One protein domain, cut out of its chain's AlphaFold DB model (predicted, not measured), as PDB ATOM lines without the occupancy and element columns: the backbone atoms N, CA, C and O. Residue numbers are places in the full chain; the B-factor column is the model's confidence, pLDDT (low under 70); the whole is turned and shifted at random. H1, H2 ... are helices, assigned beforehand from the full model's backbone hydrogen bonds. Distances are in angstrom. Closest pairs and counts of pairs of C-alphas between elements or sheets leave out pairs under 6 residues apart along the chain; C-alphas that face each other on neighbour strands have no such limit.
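What this domain is: This is residues 20 to 119 of the 214 residues of an uncharacterized protein of Planctomycetes bacterium RIFCSPHIGHO2_12_FULL_52_36 (UniProt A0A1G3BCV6). Five helices zigzag through a flat slab: H1, H2 and H3 form an up-and-down bundle, each running against the one before, H4 packs along H3, and short H5 folds back on residues 96 to 104 of H4. The printed part has 100 residues, of which 85 lie in the five named helices, in the order H1, H2, H3, H4, H5 along the chain; there is no named strand, and the class is all helix. The whole is compact, radius of gyration of the C-alphas 13.7 A, spans 41 by 32 by 17 A.

How they stand to each other: H1, residues 20 to 40, and H2, residues 45 to 56, touch as a hairpin, closest C-alphas Gly 26 and Met 51, 4.9 A. The hub H3, residues 61 to 81, runs the same way as H1 at a shallow tilt of 11 degrees. H3 touches H4, residues 85 to 106, opposite ways, closest C-alphas Arg 76 and Ala 88, 4.9 A. H1 and H4 are apart. Every O i to N i+4 pair is within hydrogen-bond range in H1, H2 and H3; in H4, 17 of 18.

Where its parts are: H1 spans 29.8 A from C-alpha 20 at (28.194, -24.145, -21.561); H3 and H4 each span 30.7 A. H5, residues 109 to 117, ends at (17.787, -38.144, -51.368).

The domain as a whole: The farthest C-alphas, Gln 39 and Leu 109, are 41.1 A apart. The printed part has no cut; the four links are tight. Residues 20 to 21 have pLDDT under 70.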
ATOM      1  N   GLU A  20      27.303 -25.274 -21.266       61.06
ATOM      2  CA  GLU A  20      28.194 -24.145 -21.561       61.06
ATOM      3  C   GLU A  20      29.659 -24.517 -21.846       61.06
ATOM      4  O   GLU A  20      30.168 -24.074 -22.876       61.06
ATOM      5  N   PRO A  21      30.352 -25.366 -21.056       69.94
ATOM      6  CA  PRO A  21      31.792 -25.568 -21.249       69.94
ATOM      7  C   PRO A  21      32.128 -26.269 -22.575       69.94
ATOM      8  O   PRO A  21      33.113 -25.933 -23.232       69.94
ATOM      9  N   ASN A  22      31.286 -27.212 -23.014       71.56
ATOM     10  CA  ASN A  22      31.478 -27.927 -24.281       71.56
ATOM     11  C   ASN A  22      31.109 -27.067 -25.498       71.56
ATOM     12  O   ASN A  22      31.730 -27.181 -26.558       71.56
ATOM     13  N   LYS A  23      30.113 -26.187 -25.354       76.19
ATOM     14  CA  LYS A  23      29.731 -25.233 -26.398       76.19
ATOM     15  C   LYS A  23      30.799 -24.156 -26.578       76.19
ATOM     16  O   LYS A  23      31.210 -23.904 -27.704       76.19
ATOM     17  N   GLU A  24      31.317 -23.605 -25.482       80.88
ATOM     18  CA  GLU A  24      32.417 -22.640 -25.512       80.88
ATOM     19  C   GLU A  24      33.701 -23.229 -26.104       80.88
ATOM     20  O   GLU A  24      34.388 -22.559 -26.876       80.88
ATOM     21  N   ALA A  25      34.040 -24.478 -25.768       80.75
ATOM     22  CA  ALA A  25      35.185 -25.165 -26.362       80.75
ATOM     23  C   ALA A  25      35.022 -25.320 -27.886       80.75
ATOM     24  O   ALA A  25      35.943 -25.003 -28.643       80.75
ATOM     25  N   GLY A  26      33.827 -25.709 -28.344       79.69
ATOM     26  CA  GLY A  26      33.500 -25.804 -29.768       79.69
ATOM     27  C   GLY A  26      33.536 -24.450 -30.482       79.69
ATOM     28  O   GLY A  26      34.041 -24.355 -31.600       79.69
ATOM     29  N   ASP A  27      33.059 -23.387 -29.833       85.25
ATOM     30  CA  ASP A  27      33.072 -22.026 -30.377       85.25
ATOM     31  C   ASP A  27      34.499 -21.458 -30.475       85.25
ATOM     32  O   ASP A  27      34.839 -20.800 -31.461       85.25
ATOM     33  N   LYS A  28      35.375 -21.757 -29.504       86.44
ATOM     34  CA  LYS A  28      36.803 -21.391 -29.559       86.44
ATOM     35  C   LYS A  28      37.507 -22.058 -30.741       86.44
ATOM     36  O   LYS A  28      38.204 -21.376 -31.492       86.44
ATOM     37  N   LEU A  29      37.291 -23.361 -30.935       85.19
ATOM     38  CA  LEU A  29      37.861 -24.111 -32.061       85.19
ATOM     39  C   LEU A  29      37.312 -23.618 -33.406       85.19
ATOM     40  O   LEU A  29      38.067 -23.470 -34.367       85.19
ATOM     41  N   PHE A  30      36.022 -23.284 -33.466       87.50
ATOM     42  CA  PHE A  30      35.404 -22.682 -34.646       87.50
ATOM     43  C   PHE A  30      36.032 -21.326 -35.007       87.50
ATOM     44  O   PHE A  30      36.385 -21.095 -36.163       87.50
ATOM     45  N   ASN A  31      36.216 -20.436 -34.029       87.88
ATOM     46  CA  ASN A  31      36.834 -19.130 -34.271       87.88
ATOM     47  C   ASN A  31      38.292 -19.276 -34.730       87.88
ATOM     48  O   ASN A  31      38.727 -18.563 -35.636       87.88
ATOM     49  N   ALA A  32      39.029 -20.236 -34.159       85.94
ATOM     50  CA  ALA A  32      40.374 -20.574 -34.610       85.94
ATOM     51  C   ALA A  32      40.373 -21.042 -36.078       85.94
ATOM     52  O   ALA A  32      41.162 -20.534 -36.875       85.94
ATOM     53  N   LEU A  33      39.439 -21.917 -36.468       85.44
ATOM     54  CA  LEU A  33      39.269 -22.368 -37.855       85.44
ATOM     55  C   LEU A  33      38.977 -21.218 -38.819       85.44
ATOM     56  O   LEU A  33      39.627 -21.120 -39.854       85.44
ATOM     57  N   ILE A  34      38.037 -20.330 -38.485       87.19
ATOM     58  CA  ILE A  34      37.710 -19.168 -39.324       87.19
ATOM     59  C   ILE A  34      38.932 -18.263 -39.498       87.19
ATOM     60  O   ILE A  34      39.243 -17.852 -40.616       87.19
ATOM     61  N   SER A  35      39.670 -17.999 -38.415       86.69
ATOM     62  CA  SER A  35      40.892 -17.194 -38.491       86.69
ATOM     63  C   SER A  35      41.964 -17.850 -39.371       86.69
ATOM     64  O   SER A  35      42.573 -17.175 -40.201       86.69
ATOM     65  N   ALA A  36      42.131 -19.171 -39.272       84.56
ATOM     66  CA  ALA A  36      43.065 -19.929 -40.094       84.56
ATOM     67  C   ALA A  36      42.654 -19.933 -41.574       84.56
ATOM     68  O   ALA A  36      43.515 -19.787 -42.441       84.56
ATOM     69  N   ILE A  37      41.357 -20.034 -41.877       85.56
ATOM     70  CA  ILE A  37      40.828 -19.970 -43.246       85.56
ATOM     71  C   ILE A  37      41.070 -18.586 -43.852       85.56
ATOM     72  O   ILE A  37      41.549 -18.498 -44.979       85.56
ATOM     73  N   HIS A  38      40.828 -17.504 -43.110       85.19
ATOM     74  CA  HIS A  38      41.110 -16.154 -43.608       85.19
ATOM     75  C   HIS A  38      42.608 -15.889 -43.818       85.19
ATOM     76  O   HIS A  38      42.964 -15.151 -44.732       85.19
ATOM     77  N   GLN A  39      43.488 -16.479 -43.003       83.31
ATOM     78  CA  GLN A  39      44.938 -16.288 -43.123       83.31
ATOM     79  C   GLN A  39      45.590 -17.175 -44.192       83.31
ATOM     80  O   GLN A  39      46.509 -16.736 -44.876       83.31
ATOM     81  N   SER A  40      45.152 -18.430 -44.314       79.12
ATOM     82  CA  SER A  40      45.825 -19.452 -45.132       79.12
ATOM     83  C   SER A  40      45.010 -19.939 -46.330       79.12
ATOM     84  O   SER A  40      45.546 -20.637 -47.190       79.12
ATOM     85  N   GLY A  41      43.714 -19.619 -46.384       77.69
ATOM     86  CA  GLY A  41      42.779 -20.131 -47.388       77.69
ATOM     87  C   GLY A  41      42.544 -21.643 -47.317       77.69
ATOM     88  O   GLY A  41      42.014 -22.221 -48.269       77.69
ATOM     89  N   ARG A  42      42.968 -22.300 -46.229       79.31
ATOM     90  CA  ARG A  42      42.882 -23.752 -46.045       79.31
ATOM     91  C   ARG A  42      42.159 -24.128 -44.760       79.31
ATOM     92  O   ARG A  42      42.249 -23.449 -43.739       79.31
ATOM     93  N   LEU A  43      41.472 -25.256 -44.825       81.88
ATOM     94  CA  LEU A  43      40.738 -25.885 -43.746       81.88
ATOM     95  C   LEU A  43      41.635 -26.876 -43.004       81.88
ATOM     96  O   LEU A  43      42.043 -27.901 -43.558       81.88
ATOM     97  N   ASP A  44      41.877 -26.628 -41.717       85.50
ATOM     98  CA  ASP A  44      42.512 -27.633 -40.870       85.50
ATOM     99  C   ASP A  44      41.514 -28.737 -40.487       85.50
ATOM    100  O   ASP A  44      40.624 -28.566 -39.650       85.50
ATOM    101  N   LYS A  45      41.683 -29.910 -41.102       82.94
ATOM    102  CA  LYS A  45      40.826 -31.083 -40.886       82.94
ATOM    103  C   LYS A  45      40.890 -31.607 -39.449       82.94
ATOM    104  O   LYS A  45      39.907 -32.193 -38.988       82.94
ATOM    105  N   LYS A  46      42.017 -31.419 -38.752       85.25
ATOM    106  CA  LYS A  46      42.170 -31.883 -37.370       85.25
ATOM    107  C   LYS A  46      41.334 -31.020 -36.430       85.25
ATOM    108  O   LYS A  46      40.422 -31.543 -35.798       85.25
ATOM    109  N   THR A  47      41.531 -29.700 -36.471       81.69
ATOM    110  CA  THR A  47      40.730 -28.749 -35.683       81.69
ATOM    111  C   THR A  47      39.235 -28.844 -36.014       81.69
ATOM    112  O   THR A  47      38.398 -28.708 -35.124       81.69
ATOM    113  N   LEU A  48      38.866 -29.141 -37.270       84.50
ATOM    114  CA  LEU A  48      37.470 -29.400 -37.645       84.50
ATOM    115  C   LEU A  48      36.875 -30.611 -36.911       84.50
ATOM    116  O   LEU A  48      35.734 -30.555 -36.464       84.50
ATOM    117  N   THR A  49      37.637 -31.697 -36.792       84.75
ATOM    118  CA  THR A  49      37.181 -32.925 -36.124       84.75
ATOM    119  C   THR A  49      37.074 -32.714 -34.613       84.75
ATOM    120  O   THR A  49      36.076 -33.102 -34.011       84.75
ATOM    121  N   ASP A  50      38.036 -32.008 -34.020       83.69
ATOM    122  CA  ASP A  50      38.020 -31.659 -32.595       83.69
ATOM    123  C   ASP A  50      36.824 -30.741 -32.260       83.69
ATOM    124  O   ASP A  50      36.144 -30.906 -31.244       83.69
ATOM    125  N   MET A  51      36.507 -29.800 -33.158       86.50
ATOM    126  CA  MET A  51      35.327 -28.940 -33.052       86.50
ATOM    127  C   MET A  51      34.030 -29.765 -33.098       86.50
ATOM    128  O   MET A  51      33.124 -29.552 -32.289       86.50
ATOM    129  N   GLU A  52      33.928 -30.712 -34.032       85.06
ATOM    130  CA  GLU A  52      32.777 -31.610 -34.147       85.06
ATOM    131  C   GLU A  52      32.575 -32.442 -32.883       85.06
ATOM    132  O   GLU A  52      31.449 -32.533 -32.390       85.06
ATOM    133  N   GLU A  53      33.652 -33.001 -32.333       84.38
ATOM    134  CA  GLU A  53      33.617 -33.792 -31.104       84.38
ATOM    135  C   GLU A  53      33.110 -32.967 -29.909       84.38
ATOM    136  O   GLU A  53      32.299 -33.452 -29.116       84.38
ATOM    137  N   SER A  54      33.497 -31.691 -29.830       81.44
ATOM    138  CA  SER A  54      33.006 -30.766 -28.803       81.44
ATOM    139  C   SER A  54      31.488 -30.570 -28.872       81.44
ATOM    140  O   SER A  54      30.806 -30.611 -27.846       81.44
ATOM    141  N   TYR A  55      30.926 -30.424 -30.077       79.12
ATOM    142  CA  TYR A  55      29.474 -30.319 -30.260       79.12
ATOM    143  C   TYR A  55      28.753 -31.664 -30.098       79.12
ATOM    144  O   TYR A  55      27.589 -31.692 -29.702       79.12
ATOM    145  N   VAL A  56      29.416 -32.789 -30.381       81.19
ATOM    146  CA  VAL A  56      28.861 -34.140 -30.192       81.19
ATOM    147  C   VAL A  56      28.557 -34.435 -28.727       81.19
ATOM    148  O   VAL A  56      27.569 -35.115 -28.446       81.19
ATOM    149  N   ARG A  57      29.369 -33.891 -27.815       80.62
ATOM    150  CA  ARG A  57      29.244 -34.051 -26.358       80.62
ATOM    151  C   ARG A  57      28.126 -33.210 -25.726       80.62
ATOM    152  O   ARG A  57      27.925 -33.295 -24.516       80.62
ATOM    153  N   LEU A  58      27.396 -32.409 -26.506       78.50
ATOM    154  CA  LEU A  58      26.251 -31.652 -25.998       78.50
ATOM    155  C   LEU A  58      25.095 -32.598 -25.605       78.50
ATOM    156  O   LEU A  58      24.723 -33.454 -26.411       78.50
ATOM    157  N   PRO A  59      24.501 -32.430 -24.407       71.94
ATOM    158  CA  PRO A  59      23.406 -33.279 -23.932       71.94
ATOM    159  C   PRO A  59      22.102 -33.072 -24.718       71.94
ATOM    160  O   PRO A  59      21.347 -34.027 -24.896       71.94
ATOM    161  N   ASP A  60      21.839 -31.861 -25.228       81.69
ATOM    162  CA  ASP A  60      20.691 -31.608 -26.106       81.69
ATOM    163  C   ASP A  60      21.028 -31.927 -27.571       81.69
ATOM    164  O   ASP A  60      21.767 -31.211 -28.255       81.69
ATOM    165  N   VAL A  61      20.413 -32.998 -28.078       77.12
ATOM    166  CA  VAL A  61      20.532 -33.457 -29.468       77.12
ATOM    167  C   VAL A  61      20.027 -32.392 -30.454       77.12
ATOM    168  O   VAL A  61      20.594 -32.225 -31.538       77.12
ATOM    169  N   GLY A  62      18.985 -31.635 -30.094       75.56
ATOM    170  CA  GLY A  62      18.410 -30.603 -30.956       75.56
ATOM    171  C   GLY A  62      19.309 -29.372 -31.090       75.56
ATOM    172  O   GLY A  62      19.400 -28.776 -32.169       75.56
ATOM    173  N   GLU A  63      19.976 -28.973 -30.010       78.00
ATOM    174  CA  GLU A  63      20.963 -27.893 -30.019       78.00
ATOM    175  C   GLU A  63      22.273 -28.313 -30.694       78.00
ATOM    176  O   GLU A  63      22.790 -27.555 -31.518       78.00
ATOM    177  N   ARG A  64      22.740 -29.548 -30.468       81.19
ATOM    178  CA  ARG A  64      23.909 -30.128 -31.151       81.19
ATOM    179  C   ARG A  64      23.833 -29.959 -32.666       81.19
ATOM    180  O   ARG A  64      24.745 -29.406 -33.282       81.19
ATOM    181  N   TYR A  65      22.743 -30.416 -33.281       80.00
ATOM    182  CA  TYR A  65      22.603 -30.341 -34.733       80.00
ATOM    183  C   TYR A  65      22.406 -28.908 -35.235       80.00
ATOM    184  O   TYR A  65      22.950 -28.556 -36.281       80.00
ATOM    185  N   ARG A  66      21.681 -28.056 -34.497       80.62
ATOM    186  CA  ARG A  66      21.515 -26.640 -34.867       80.62
ATOM    187  C   ARG A  66      22.850 -25.895 -34.871       80.62
ATOM    188  O   ARG A  66      23.128 -25.176 -35.832       80.62
ATOM    189  N   CYS A  67      23.679 -26.102 -33.849       82.38
ATOM    190  CA  CYS A  67      25.023 -25.533 -33.771       82.38
ATOM    191  C   CYS A  67      25.902 -26.041 -34.919       82.38
ATOM    192  O   CYS A  67      26.421 -25.227 -35.680       82.38
ATOM    193  N   LEU A  68      25.982 -27.359 -35.125       83.62
ATOM    194  CA  LEU A  68      26.781 -27.950 -36.205       83.62
ATOM    195  C   LEU A  68      26.384 -27.414 -37.586       83.62
ATOM    196  O   LEU A  68      27.237 -26.938 -38.332       83.62
ATOM    197  N   VAL A  69      25.090 -27.418 -37.919       83.94
ATOM    198  CA  VAL A  69      24.603 -26.927 -39.219       83.94
ATOM    199  C   VAL A  69      24.937 -25.449 -39.423       83.94
ATOM    200  O   VAL A  69      25.347 -25.059 -40.518       83.94
ATOM    201  N   LYS A  70      24.794 -24.621 -38.380       86.69
ATOM    202  CA  LYS A  70      25.152 -23.200 -38.444       86.69
ATOM    203  C   LYS A  70      26.655 -23.014 -38.681       86.69
ATOM    204  O   LYS A  70      27.028 -22.280 -39.592       86.69
ATOM    205  N   ARG A  71      27.504 -23.718 -37.925       86.44
ATOM    206  CA  ARG A  71      28.969 -23.600 -38.026       86.44
ATOM    207  C   ARG A  71      29.516 -24.104 -39.356       86.44
ATOM    208  O   ARG A  71      30.350 -23.429 -39.953       86.44
ATOM    209  N   TYR A  72      29.001 -25.211 -39.893       86.00
ATOM    210  CA  TYR A  72      29.395 -25.657 -41.234       86.00
ATOM    211  C   TYR A  72      29.026 -24.649 -42.320       86.00
ATOM    212  O   TYR A  72      29.800 -24.441 -43.251       86.00
ATOM    213  N   ARG A  73      27.867 -23.989 -42.206       86.00
ATOM    214  CA  ARG A  73      27.465 -22.955 -43.166       86.00
ATOM    215  C   ARG A  73      28.426 -21.764 -43.146       86.00
ATOM    216  O   ARG A  73      28.784 -21.276 -44.212       86.00
ATOM    217  N   GLU A  74      28.834 -21.319 -41.960       86.62
ATOM    218  CA  GLU A  74      29.791 -20.217 -41.786       86.62
ATOM    219  C   GLU A  74      31.187 -20.596 -42.311       86.62
ATOM    220  O   GLU A  74      31.754 -19.852 -43.108       86.62
ATOM    221  N   LEU A  75      31.690 -21.797 -41.989       85.94
ATOM    222  CA  LEU A  75      32.954 -22.319 -42.536       85.94
ATOM    223  C   LEU A  75      32.932 -22.402 -44.065       85.94
ATOM    224  O   LEU A  75      33.900 -22.043 -44.730       85.94
ATOM    225  N   ARG A  76      31.815 -22.861 -44.638       84.88
ATOM    226  CA  ARG A  76      31.653 -22.960 -46.089       84.88
ATOM    227  C   ARG A  76      31.719 -21.590 -46.762       84.88
ATOM    228  O   ARG A  76      32.314 -21.486 -47.827       84.88
ATOM    229  N   LEU A  77      31.097 -20.566 -46.173       86.94
ATOM    230  CA  LEU A  77      31.148 -19.199 -46.702       86.94
ATOM    231  C   LEU A  77      32.574 -18.645 -46.646       86.94
ATOM    232  O   LEU A  77      33.067 -18.184 -47.671       86.94
ATOM    233  N   ALA A  78      33.262 -18.811 -45.513       84.56
ATOM    234  CA  ALA A  78      34.649 -18.374 -45.358       84.56
ATOM    235  C   ALA A  78      35.596 -19.034 -46.382       84.56
ATOM    236  O   ALA A  78      36.450 -18.361 -46.952       84.56
ATOM    237  N   LEU A  79      35.414 -20.328 -46.673       85.06
ATOM    238  CA  LEU A  79      36.218 -21.050 -47.674       85.06
ATOM    239  C   LEU A  79      35.938 -20.615 -49.120       85.06
ATOM    240  O   LEU A  79      36.834 -20.636 -49.965       85.06
ATOM    241  N   ILE A  80      34.694 -20.235 -49.422       86.62
ATOM    242  CA  ILE A  80      34.334 -19.688 -50.737       86.62
ATOM    243  C   ILE A  80      34.963 -18.302 -50.906       86.62
ATOM    244  O   ILE A  80      35.552 -18.027 -51.950       86.62
ATOM    245  N   GLU A  81      34.882 -17.458 -49.877       87.19
ATOM    246  CA  GLU A  81      35.493 -16.124 -49.861       87.19
ATOM    247  C   GLU A  81      37.021 -16.185 -49.965       87.19
ATOM    248  O   GLU A  81      37.623 -15.363 -50.650       87.19
ATOM    249  N   SER A  82      37.651 -17.195 -49.359       83.75
ATOM    250  CA  SER A  82      39.098 -17.413 -49.454       83.75
ATOM    251  C   SER A  82      39.548 -18.067 -50.769       83.75
ATOM    252  O   SER A  82      40.733 -18.353 -50.930       83.75
ATOM    253  N   GLY A  83      38.630 -18.343 -51.703       83.06
ATOM    254  CA  GLY A  83      38.953 -18.882 -53.026       83.06
ATOM    255  C   GLY A  83      39.274 -20.380 -53.061       83.06
ATOM    256  O   GLY A  83      39.876 -20.840 -54.029       83.06
ATOM    257  N   ASN A  84      38.868 -21.157 -52.050       82.81
ATOM    258  CA  ASN A  84      39.086 -22.607 -51.996       82.81
ATOM    259  C   ASN A  84      37.756 -23.383 -52.126       82.81
ATOM    260  O   ASN A  84      37.205 -23.890 -51.142       82.81
ATOM    261  N   PRO A  85      37.207 -23.502 -53.352       80.25
ATOM    262  CA  PRO A  85      35.908 -24.134 -53.573       80.25
ATOM    263  C   PRO A  85      35.921 -25.641 -53.285       80.25
ATOM    264  O   PRO A  85      34.873 -26.219 -52.999       80.25
ATOM    265  N   MET A  86      37.088 -26.288 -53.349       79.12
ATOM    266  CA  MET A  86      37.220 -27.735 -53.187       79.12
ATOM    267  C   MET A  86      37.008 -28.160 -51.729       79.12
ATOM    268  O   MET A  86      36.237 -29.078 -51.451       79.12
ATOM    269  N   GLU A  87      37.597 -27.439 -50.774       82.62
ATOM    270  CA  GLU A  87      37.365 -27.691 -49.346       82.62
ATOM    271  C   GLU A  87      35.964 -27.252 -48.899       82.62
ATOM    272  O   GLU A  87      35.350 -27.901 -48.048       82.62
ATOM    273  N   ALA A  88      35.394 -26.223 -49.538       80.75
ATOM    274  CA  ALA A  88      34.009 -25.824 -49.307       80.75
ATOM    275  C   ALA A  88      33.003 -26.939 -49.666       80.75
ATOM    276  O   ALA A  88      31.982 -27.087 -48.986       80.75
ATOM    277  N   GLN A  89      33.281 -27.763 -50.688       81.31
ATOM    278  CA  GLN A  89      32.448 -28.931 -51.023       81.31
ATOM    279  C   GLN A  89      32.502 -30.010 -49.935       81.31
ATOM    280  O   GLN A  89      31.468 -30.586 -49.589       81.31
ATOM    281  N   LEU A  90      33.673 -30.242 -49.336       82.69
ATOM    282  CA  LEU A  90      33.825 -31.193 -48.231       82.69
ATOM    283  C   LEU A  90      32.964 -30.767 -47.029       82.69
ATOM    284  O   LEU A  90      32.195 -31.568 -46.490       82.69
ATOM    285  N   VAL A  91      33.021 -29.482 -46.666       83.19
ATOM    286  CA  VAL A  91      32.203 -28.905 -45.586       83.19
ATOM    287  C   VAL A  91      30.709 -28.970 -45.917       83.19
ATOM    288  O   VAL A  91      29.904 -29.318 -45.053       83.19
ATOM    289  N   LYS A  92      30.322 -28.720 -47.174       83.19
ATOM    290  CA  LYS A  92      28.934 -28.867 -47.646       83.19
ATOM    291  C   LYS A  92      28.419 -30.302 -47.488       83.19
ATOM    292  O   LYS A  92      27.262 -30.495 -47.113       83.19
ATOM    293  N   GLY A  93      29.264 -31.304 -47.734       79.50
ATOM    294  CA  GLY A  93      28.927 -32.709 -47.504       79.50
ATOM    295  C   GLY A  93      28.591 -32.988 -46.035       79.50
ATOM    296  O   GLY A  93      27.539 -33.557 -45.736       79.50
ATOM    297  N   ARG A  94      29.432 -32.504 -45.110       81.69
ATOM    298  CA  ARG A  94      29.207 -32.633 -43.657       81.69
ATOM    299  C   ARG A  94      27.970 -31.863 -43.181       81.69
ATOM    300  O   ARG A  94      27.176 -32.402 -42.410       81.69
ATOM    301  N   GLU A  95      27.743 -30.659 -43.710       82.56
ATOM    302  CA  GLU A  95      26.528 -29.869 -43.469       82.56
ATOM    303  C   GLU A  95      25.266 -30.651 -43.860       82.56
ATOM    304  O   GLU A  95      24.290 -30.687 -43.107       82.56
ATOM    305  N   SER A  96      25.283 -31.298 -45.030       78.88
ATOM    306  CA  SER A  96      24.149 -32.081 -45.520       78.88
ATOM    307  C   SER A  96      23.861 -33.292 -44.636       78.88
ATOM    308  O   SER A  96      22.696 -33.579 -44.386       78.88
ATOM    309  N   ILE A  97      24.891 -33.983 -44.139       81.38
ATOM    310  CA  ILE A  97      24.719 -35.121 -43.221       81.38
ATOM    311  C   ILE A  97      24.092 -34.643 -41.909       81.38
ATOM    312  O   ILE A  97      23.085 -35.203 -41.478       81.38
ATOM    313  N   ALA A  98      24.623 -33.568 -41.319       78.75
ATOM    314  CA  ALA A  98      24.096 -33.002 -40.079       78.75
ATOM    315  C   ALA A  98      22.634 -32.538 -40.225       78.75
ATOM    316  O   ALA A  98      21.820 -32.776 -39.331       78.75
ATOM    317  N   LYS A  99      22.271 -31.939 -41.370       78.50
ATOM    318  CA  LYS A  99      20.881 -31.581 -41.704       78.50
ATOM    319  C   LYS A  99      19.978 -32.802 -41.823       78.50
ATOM    320  O   LYS A  99      18.893 -32.802 -41.251       78.50
ATOM    321  N   THR A 100      20.418 -33.843 -42.529       77.31
ATOM    322  CA  THR A 100      19.644 -35.082 -42.667       77.31
ATOM    323  C   THR A 100      19.398 -35.713 -41.297       77.31
ATOM    324  O   THR A 100      18.252 -36.007 -40.967       77.31
ATOM    325  N   SER A 101      20.427 -35.835 -40.451       78.12
ATOM    326  CA  SER A 101      20.285 -36.355 -39.083       78.12
ATOM    327  C   SER A 101      19.332 -35.520 -38.223       78.12
ATOM    328  O   SER A 101      18.522 -36.091 -37.491       78.12
ATOM    329  N   TYR A 102      19.378 -34.190 -38.347       78.25
ATOM    330  CA  TYR A 102      18.441 -33.295 -37.671       78.25
ATOM    331  C   TYR A 102      16.991 -33.547 -38.095       78.25
ATOM    332  O   TYR A 102      16.121 -33.709 -37.240       78.25
ATOM    333  N   TYR A 103      16.723 -33.613 -39.403       79.12
ATOM    334  CA  TYR A 103      15.365 -33.818 -39.904       79.12
ATOM    335  C   TYR A 103      14.799 -35.191 -39.547       79.12
ATOM    336  O   TYR A 103      13.600 -35.286 -39.312       79.12
ATOM    337  N   TRP A 104      15.640 -36.223 -39.445       75.00
ATOM    338  CA  TRP A 104      15.210 -37.542 -38.972       75.00
ATOM    339  C   TRP A 104      14.729 -37.540 -37.516       75.00
ATOM    340  O   TRP A 104      13.835 -38.311 -37.187       75.00
ATOM    341  N   HIS A 105      15.293 -36.686 -36.655       75.94
ATOM    342  CA  HIS A 105      14.952 -36.655 -35.226       75.94
ATOM    343  C   HIS A 105      13.879 -35.617 -34.879       75.94
ATOM    344  O   HIS A 105      13.044 -35.862 -34.014       75.94
ATOM    345  N   PHE A 106      13.899 -34.453 -35.531       72.38
ATOM    346  CA  PHE A 106      13.076 -33.298 -35.147       72.38
ATOM    347  C   PHE A 106      12.259 -32.701 -36.301       72.38
ATOM    348  O   PHE A 106      11.490 -31.764 -36.089       72.38
ATOM    349  N   GLY A 107      12.449 -33.186 -37.529       73.62
ATOM    350  CA  GLY A 107      11.806 -32.655 -38.727       73.62
ATOM    351  C   GLY A 107      10.612 -33.477 -39.207       73.62
ATOM    352  O   GLY A 107      10.263 -34.519 -38.660       73.62
ATOM    353  N   TYR A 108       9.994 -33.002 -40.288       79.00
ATOM    354  CA  TYR A 108       9.009 -33.790 -41.023       79.00
ATOM    355  C   TYR A 108       9.707 -34.903 -41.806       79.00
ATOM    356  O   TYR A 108      10.722 -34.658 -42.463       79.00
ATOM    357  N   LEU A 109       9.114 -36.100 -41.812       79.19
ATOM    358  CA  LEU A 109       9.639 -37.269 -42.528       79.19
ATOM    359  C   LEU A 109       9.919 -36.972 -44.013       79.19
ATOM    360  O   LEU A 109      10.920 -37.424 -44.557       79.19
ATOM    361  N   SER A 110       9.083 -36.152 -44.657       78.69
ATOM    362  CA  SER A 110       9.275 -35.732 -46.050       78.69
ATOM    363  C   SER A 110      10.540 -34.894 -46.260       78.69
ATOM    364  O   SER A 110      11.215 -35.064 -47.271       78.69
ATOM    365  N   LEU A 111      10.896 -34.024 -45.308       77.69
ATOM    366  CA  LEU A 111      12.132 -33.233 -45.348       77.69
ATOM    367  C   LEU A 111      13.357 -34.100 -45.063       77.69
ATOM    368  O   LEU A 111      14.394 -33.905 -45.690       77.69
ATOM    369  N   ALA A 112      13.234 -35.071 -44.155       79.50
ATOM    370  CA  ALA A 112      14.290 -36.042 -43.890       79.50
ATOM    371  C   ALA A 112      14.575 -36.894 -45.131       79.50
ATOM    372  O   ALA A 112      15.729 -37.038 -45.529       79.50
ATOM    373  N   PHE A 113      13.517 -37.376 -45.788       79.12
ATOM    374  CA  PHE A 113      13.611 -38.125 -47.032       79.12
ATOM    375  C   PHE A 113      14.209 -37.287 -48.162       79.12
ATOM    376  O   PHE A 113      15.142 -37.737 -48.817       79.12
ATOM    377  N   TRP A 114      13.752 -36.044 -48.348       77.50
ATOM    378  CA  TRP A 114      14.337 -35.146 -49.346       77.50
ATOM    379  C   TRP A 114      15.816 -34.865 -49.072       77.50
ATOM    380  O   TRP A 114      16.635 -34.962 -49.978       77.50
ATOM    381  N   SER A 115      16.180 -34.582 -47.819       78.06
ATOM    382  CA  SER A 115      17.569 -34.336 -47.413       78.06
ATOM    383  C   SER A 115      18.455 -35.577 -47.572       78.06
ATOM    384  O   SER A 115      19.633 -35.462 -47.904       78.06
ATOM    385  N   TRP A 116      17.899 -36.769 -47.351       81.44
ATOM    386  CA  TRP A 116      18.566 -38.043 -47.605       81.44
ATOM    387  C   TRP A 116      18.778 -38.272 -49.107       81.44
ATOM    388  O   TRP A 116      19.884 -38.604 -49.527       81.44
ATOM    389  N   LEU A 117      17.758 -37.989 -49.917       79.88
ATOM    390  CA  LEU A 117      17.787 -38.144 -51.368       79.88
ATOM    391  C   LEU A 117      18.758 -37.169 -52.055       79.88
ATOM    392  O   LEU A 117      19.441 -37.547 -52.999       79.88
ATOM    393  N   THR A 118      18.867 -35.928 -51.571       76.25
ATOM    394  CA  THR A 118      19.802 -34.911 -52.100       76.25
ATOM    395  C   THR A 118      21.125 -34.847 -51.339       76.25
ATOM    396  O   THR A 118      21.883 -33.890 -51.500       76.25
ATOM    397  N   GLY A 119      21.378 -35.811 -50.453       75.19
ATOM    398  CA  GLY A 119      22.576 -35.842 -49.626       75.19
ATOM    399  C   GLY A 119      23.858 -36.109 -50.426       75.19
ATOM    400  O   GLY A 119      23.817 -36.283 -51.644       75.19
TER     401      GLY A 119